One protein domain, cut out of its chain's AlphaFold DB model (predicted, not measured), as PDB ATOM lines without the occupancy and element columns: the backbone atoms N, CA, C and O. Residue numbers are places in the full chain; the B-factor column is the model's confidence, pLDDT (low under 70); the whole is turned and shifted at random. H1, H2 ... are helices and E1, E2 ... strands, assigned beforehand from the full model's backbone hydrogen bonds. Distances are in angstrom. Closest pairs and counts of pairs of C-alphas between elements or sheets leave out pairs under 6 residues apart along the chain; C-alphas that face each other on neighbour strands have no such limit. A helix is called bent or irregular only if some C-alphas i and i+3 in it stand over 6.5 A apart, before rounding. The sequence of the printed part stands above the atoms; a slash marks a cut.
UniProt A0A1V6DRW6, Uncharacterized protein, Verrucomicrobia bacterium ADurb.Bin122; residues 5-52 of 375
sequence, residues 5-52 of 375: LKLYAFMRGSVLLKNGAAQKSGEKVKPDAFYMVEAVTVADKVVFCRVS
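Overview. This is residues 5 to 52 of the 375 residues of an uncharacterized protein of Verrucomicrobia bacterium ADurb.Bin122 (UniProt A0A1V6DRW6). A strongly twisted sheet of three antiparallel strands, E1, E2 and E3, each bent along its length, makes the long body, and the stretch from E1 to E2 loops out at one end of it with two short helices, H1 and H2. The tight E2 to E3 hairpin turn lies at the opposite end. The printed part has 48 residues, in the order E1, H1, H2, E2, E3; the sheet's order is E1, E2, E3, and the class is mixed, helices and strands. It is compact, with a radius of gyration of the C-alphas of 9.9 A, and elongated, spanning 28 by 18 by 16 A.

Arrangement. E1, residues 5 to 12, is an edge strand, antiparallel at 151 degrees to the inner strand E2, residues 34 to 42; N 7 and O 39 are 2.8 A apart, within hydrogen-bond range. H1, residues 13 to 18, is on the sheet at its level, at a height of 0.9 A; its closest C-alphas to E2 are those of Gly 13 and Phe 34, 6.0 A apart. H2, residues 22 to 25, only grazes the sheet. H1 and H2 are close but not clearly touching, the closest C-alphas being those of Leu 16 and Ala 22, 6.2 A apart. E2 and the edge strand E3, residues 45 to 52, form a hairpin, antiparallel at 150 degrees, with N 52 and O 36 within hydrogen-bond range at 2.8 A. Every O i to N i+4 pair of H1 is within hydrogen-bond range; H2 is too short for one.

Along the chain. E1 runs 20.1 A from C-alpha 5 at (33.410, 32.148, -17.443) and bends by 58 degrees at residue 8. H1 spans 8.7 A and H2 5.4 A. E2, 23.9 A, bends by 51 degrees at residue 38. E3, 19.7 A, bends by 52 degrees at residue 48 and ends at C-alpha 52, (40.639, 30.911, -2.137).

Size, cuts and confidence. The C-alphas farthest apart, those of Asp 32 and Ala 43, are 29.1 A apart. The printed part has no cut and no long link. Mean pLDDT of the printed part is 75.7, and residues 19 to 29 are under 70.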
ATOM      1  N   LEU A   5      34.070  31.499 -18.572       84.31
ATOM      2  CA  LEU A   5      33.410  32.148 -17.443       84.31
ATOM      3  C   LEU A   5      34.252  31.956 -16.177       84.31
ATOM      4  O   LEU A   5      34.601  30.833 -15.805       84.31
ATOM      5  N   LYS A   6      34.550  33.060 -15.488       85.00
ATOM      6  CA  LYS A   6      35.207  33.051 -14.181       85.00
ATOM      7  C   LYS A   6      34.156  33.140 -13.074       85.00
ATOM      8  O   LYS A   6      33.479  34.156 -12.942       85.00
ATOM      9  N   LEU A   7      34.020  32.074 -12.294       82.88
ATOM     10  CA  LEU A   7      33.072  31.947 -11.193       82.88
ATOM     11  C   LEU A   7      33.781  32.147  -9.848       82.88
ATOM     12  O   LEU A   7      34.807  31.522  -9.579       82.88
ATOM     13  N   TYR A   8      33.166  32.953  -8.988       84.50
ATOM     14  CA  TYR A   8      33.502  33.092  -7.576       84.50
ATOM     15  C   TYR A   8      32.288  32.662  -6.748       84.50
ATOM     16  O   TYR A   8      31.250  33.317  -6.812       84.50
ATOM     17  N   ALA A   9      32.386  31.554  -6.010       81.69
ATOM     18  CA  ALA A   9      31.251  31.006  -5.264       81.69
ATOM     19  C   ALA A   9      31.665  30.266  -3.984       81.69
ATOM     20  O   ALA A   9      32.727  29.644  -3.922       81.69
ATOM     21  N   PHE A  10      30.774  30.270  -2.990       83.25
ATOM     22  CA  PHE A  10      30.882  29.406  -1.815       83.25
ATOM     23  C   PHE A  10      30.434  27.987  -2.165       83.25
ATOM     24  O   PHE A  10      29.275  27.749  -2.501       83.25
ATOM     25  N   MET A  11      31.354  27.031  -2.056       81.62
ATOM     26  CA  MET A  11      31.122  25.627  -2.389       81.62
ATOM     27  C   MET A  11      31.395  24.744  -1.173       81.62
ATOM     28  O   MET A  11      32.392  24.917  -0.470       81.62
ATOM     29  N   ARG A  12      30.523  23.760  -0.923       83.69
ATOM     30  CA  ARG A  12      30.743  22.765   0.138       83.69
ATOM     31  C   ARG A  12      31.902  21.840  -0.246       83.69
ATOM     32  O   ARG A  12      31.955  21.354  -1.380       83.69
ATOM     33  N   GLY A  13      32.788  21.541   0.703       78.88
ATOM     34  CA  GLY A  13      33.985  20.725   0.475       78.88
ATOM     35  C   GLY A  13      33.707  19.352  -0.148       78.88
ATOM     36  O   GLY A  13      34.486  18.885  -0.976       78.88
ATOM     37  N   SER A  14      32.557  18.737   0.142       80.62
ATOM     38  CA  SER A  14      32.122  17.483  -0.489       80.62
ATOM     39  C   SER A  14      31.960  17.563  -2.017       80.62
ATOM     40  O   SER A  14      32.202  16.569  -2.700       80.62
ATOM     41  N   VAL A  15      31.612  18.726  -2.581       80.44
ATOM     42  CA  VAL A  15      31.539  18.939  -4.041       80.44
ATOM     43  C   VAL A  15      32.939  19.138  -4.632       80.44
ATOM     44  O   VAL A  15      33.247  18.618  -5.702       80.44
ATOM     45  N   LEU A  16      33.823  19.825  -3.905       76.12
ATOM     46  CA  LEU A  16      35.211  20.067  -4.319       76.12
ATOM     47  C   LEU A  16      36.046  18.783  -4.335       76.12
ATOM     48  O   LEU A  16      36.876  18.604  -5.227       76.12
ATOM     49  N   LEU A  17      35.789  17.874  -3.391       74.38
ATOM     50  CA  LEU A  17      36.385  16.539  -3.360       74.38
ATOM     51  C   LEU A  17      35.894  15.675  -4.533       74.38
ATOM     52  O   LEU A  17      36.716  15.058  -5.204       74.38
ATOM     53  N   LYS A  18      34.587  15.690  -4.845       73.00
ATOM     54  CA  LYS A  18      34.024  14.978  -6.014       73.00
ATOM     55  C   LYS A  18      34.622  15.445  -7.345       73.00
ATOM     56  O   LYS A  18      34.865  14.622  -8.218       73.00
ATOM     57  N   ASN A  19      34.891  16.743  -7.479       69.56
ATOM     58  CA  ASN A  19      35.437  17.341  -8.702       69.56
ATOM     59  C   ASN A  19      36.982  17.382  -8.735       69.56
ATOM     60  O   ASN A  19      37.555  18.029  -9.610       69.56
ATOM     61  N   GLY A  20      37.674  16.748  -7.777       65.12
ATOM     62  CA  GLY A  20      39.144  16.682  -7.729       65.12
ATOM     63  C   GLY A  20      39.864  18.010  -7.440       65.12
ATOM     64  O   GLY A  20      41.092  18.064  -7.488       65.12
ATOM     65  N   ALA A  21      39.139  19.082  -7.106       59.62
ATOM     66  CA  ALA A  21      39.699  20.424  -6.921       59.62
ATOM     67  C   ALA A  21      40.715  20.495  -5.765       59.62
ATOM     68  O   ALA A  21      41.735  21.180  -5.865       59.62
ATOM     69  N   ALA A  22      40.485  19.725  -4.697       53.41
ATOM     70  CA  ALA A  22      41.388  19.646  -3.547       53.41
ATOM     71  C   ALA A  22      42.804  19.156  -3.921       53.41
ATOM     72  O   ALA A  22      43.783  19.561  -3.299       53.41
ATOM     73  N   GLN A  23      42.937  18.326  -4.963       50.53
ATOM     74  CA  GLN A  23      44.203  17.673  -5.311       50.53
ATOM     75  C   GLN A  23      45.204  18.609  -6.015       50.53
ATOM     76  O   GLN A  23      46.400  18.332  -6.004       50.53
ATOM     77  N   LYS A  24      44.741  19.731  -6.588       51.34
ATOM     78  CA  LYS A  24      45.606  20.762  -7.199       51.34
ATOM     79  C   LYS A  24      45.978  21.904  -6.247       51.34
ATOM     80  O   LYS A  24      46.956  22.595  -6.506       51.34
ATOM     81  N   SER A  25      45.217  22.110  -5.169       53.25
ATOM     82  CA  SER A  25      45.400  23.249  -4.254       53.25
ATOM     83  C   SER A  25      46.324  22.952  -3.062       53.25
ATOM     84  O   SER A  25      46.619  23.856  -2.291       53.25
ATOM     85  N   GLY A  26      46.746  21.694  -2.871       56.47
ATOM     86  CA  GLY A  26      47.654  21.267  -1.791       56.47
ATOM     87  C   GLY A  26      47.061  21.268  -0.372       56.47
ATOM     88  O   GLY A  26      47.698  20.781   0.560       56.47
ATOM     89  N   GLU A  27      45.841  21.777  -0.195       62.66
ATOM     90  CA  GLU A  27      45.226  22.032   1.107       62.66
ATOM     91  C   GLU A  27      44.159  20.980   1.474       62.66
ATOM     92  O   GLU A  27      43.394  20.505   0.630       62.66
ATOM     93  N   LYS A  28      44.094  20.589   2.756       65.12
ATOM     94  CA  LYS A  28      43.179  19.539   3.244       65.12
ATOM     95  C   LYS A  28      41.742  20.063   3.395       65.12
ATOM     96  O   LYS A  28      41.323  20.459   4.482       65.12
ATOM     97  N   VAL A  29      40.975  20.009   2.307       69.12
ATOM     98  CA  VAL A  29      39.544  20.361   2.257       69.12
ATOM     99  C   VAL A  29      38.704  19.418   3.137       69.12
ATOM    100  O   VAL A  29      38.699  18.204   2.929       69.12
ATOM    101  N   LYS A  30      37.949  19.965   4.101       77.69
ATOM    102  CA  LYS A  30      36.997  19.211   4.943       77.69
ATOM    103  C   LYS A  30      35.634  19.068   4.236       77.69
ATOM    104  O   LYS A  30      35.138  20.071   3.730       77.69
ATOM    105  N   PRO A  31      34.969  17.893   4.237       75.25
ATOM    106  CA  PRO A  31      33.713  17.688   3.495       75.25
ATOM    107  C   PRO A  31      32.542  18.606   3.881       75.25
ATOM    108  O   PRO A  31      31.709  18.922   3.028       75.25
ATOM    109  N   ASP A  32      32.469  19.027   5.146       81.62
ATOM    110  CA  ASP A  32      31.328  19.773   5.702       81.62
ATOM    111  C   ASP A  32      31.520  21.288   5.762       81.62
ATOM    112  O   ASP A  32      30.550  22.018   5.951       81.62
ATOM    113  N   ALA A  33      32.745  21.776   5.560       81.12
ATOM    114  CA  ALA A  33      33.008  23.206   5.508       81.12
ATOM    115  C   ALA A  33      32.640  23.786   4.131       81.12
ATOM    116  O   ALA A  33      32.773  23.125   3.095       81.12
ATOM    117  N   PHE A  34      32.193  25.041   4.130       81.25
ATOM    118  CA  PHE A  34      32.085  25.852   2.923       81.25
ATOM    119  C   PHE A  34      33.406  26.575   2.689       81.25
ATOM    120  O   PHE A  34      33.977  27.143   3.616       81.25
ATOM    121  N   TYR A  35      33.868  26.548   1.445       80.75
ATOM    122  CA  TYR A  35      35.085  27.213   1.009       80.75
ATOM    123  C   TYR A  35      34.754  28.202  -0.098       80.75
ATOM    124  O   TYR A  35      33.888  27.935  -0.937       80.75
ATOM    125  N   MET A  36      35.462  29.327  -0.111       82.25
ATOM    126  CA  MET A  36      35.410  30.268  -1.218       82.25
ATOM    127  C   MET A  36      36.239  29.714  -2.381       82.25
ATOM    128  O   MET A  36      37.386  29.309  -2.191       82.25
ATOM    129  N   VAL A  37      35.661  29.640  -3.580       81.06
ATOM    130  CA  VAL A  37      36.290  28.968  -4.726       81.06
ATOM    131  C   VAL A  37      36.286  29.856  -5.957       81.06
ATOM    132  O   VAL A  37      35.265  30.436  -6.323       81.06
ATOM    133  N   GLU A  38      37.446  29.912  -6.603       83.75
ATOM    134  CA  GLU A  38      37.665  30.502  -7.917       83.75
ATOM    135  C   GLU A  38      37.713  29.371  -8.950       83.75
ATOM    136  O   GLU A  38      38.644  28.561  -8.956       83.75
ATOM    137  N   ALA A  39      36.715  29.308  -9.828       83.00
ATOM    138  CA  ALA A  39      36.653  28.331 -10.909       83.00
ATOM    139  C   ALA A  39      36.609  29.030 -12.273       83.00
ATOM    140  O   ALA A  39      35.955  30.057 -12.430       83.00
ATOM    141  N   VAL A  40      37.285  28.461 -13.272       85.69
ATOM    142  CA  VAL A  40      37.163  28.887 -14.675       85.69
ATOM    143  C   VAL A  40      36.542  27.748 -15.464       85.69
ATOM    144  O   VAL A  40      37.111  26.651 -15.535       85.69
ATOM    145  N   THR A  41      35.379  28.011 -16.051       84.31
ATOM    146  CA  THR A  41      34.666  27.080 -16.926       84.31
ATOM    147  C   THR A  41      34.799  27.506 -18.381       84.31
ATOM    148  O   THR A  41      34.699  28.685 -18.704       84.31
ATOM    149  N   VAL A  42      35.037  26.542 -19.268       85.94
ATOM    150  CA  VAL A  42      35.128  26.741 -20.721       85.94
ATOM    151  C   VAL A  42      34.357  25.603 -21.379       85.94
ATOM    152  O   VAL A  42      34.683  24.442 -21.134       85.94
ATOM    153  N   ALA A  43      33.336  25.925 -22.183       78.94
ATOM    154  CA  ALA A  43      32.474  24.946 -22.866       78.94
ATOM    155  C   ALA A  43      32.041  23.775 -21.944       78.94
ATOM    156  O   ALA A  43      32.418  22.620 -22.154       78.94
ATOM    157  N   ASP A  44      31.318  24.115 -20.871       78.19
ATOM    158  CA  ASP A  44      30.803  23.226 -19.812       78.19
ATOM    159  C   ASP A  44      31.839  22.421 -19.003       78.19
ATOM    160  O   ASP A  44      31.475  21.619 -18.140       78.19
ATOM    161  N   LYS A  45      33.142  22.655 -19.199       80.62
ATOM    162  CA  LYS A  45      34.214  21.979 -18.451       80.62
ATOM    163  C   LYS A  45      34.923  22.935 -17.501       80.62
ATOM    164  O   LYS A  45      35.341  24.020 -17.894       80.62
ATOM    165  N   VAL A  46      35.115  22.508 -16.251       78.00
ATOM    166  CA  VAL A  46      35.963  23.213 -15.277       78.00
ATOM    167  C   VAL A  46      37.429  22.975 -15.651       78.00
ATOM    168  O   VAL A  46      37.940  21.868 -15.495       78.00
ATOM    169  N   VAL A  47      38.105  24.006 -16.157       81.44
ATOM    170  CA  VAL A  47      39.519  23.935 -16.576       81.44
ATOM    171  C   VAL A  47      40.450  24.257 -15.404       81.44
ATOM    172  O   VAL A  47      41.484  23.611 -15.211       81.44
ATOM    173  N   PHE A  48      40.050  25.227 -14.582       79.38
ATOM    174  CA  PHE A  48      40.769  25.671 -13.392       79.38
ATOM    175  C   PHE A  48      39.813  25.720 -12.201       79.38
ATOM    176  O   PHE A  48      38.661  26.123 -12.345       79.38
ATOM    177  N   CYS A  49      40.292  25.311 -11.030       78.25
ATOM    178  CA  CYS A  49      39.565  25.409  -9.771       78.25
ATOM    179  C   CYS A  49      40.587  25.563  -8.642       78.25
ATOM    180  O   CYS A  49      41.457  24.702  -8.486       78.25
ATOM    181  N   ARG A  50      40.495  26.660  -7.891       78.81
ATOM    182  CA  ARG A  50      41.367  27.001  -6.764       78.81
ATOM    183  C   ARG A  50      40.509  27.332  -5.551       78.81
ATOM    184  O   ARG A  50      39.545  28.090  -5.661       78.81
ATOM    185  N   VAL A  51      40.875  26.786  -4.395       76.56
ATOM    186  CA  VAL A  51      40.320  27.243  -3.118       76.56
ATOM    187  C   VAL A  51      40.980  28.580  -2.794       76.56
ATOM    188  O   VAL A  51      42.205  28.677  -2.757       76.56
ATOM    189  N   SER A  52      40.170  29.621  -2.629       71.56
ATOM    190  CA  SER A  52      40.639  30.911  -2.137       71.56
ATOM    191  C   SER A  52      40.807  30.818  -0.626       71.56
ATOM    192  O   SER A  52      39.893  30.375   0.073       71.56
TER     193      SER A  52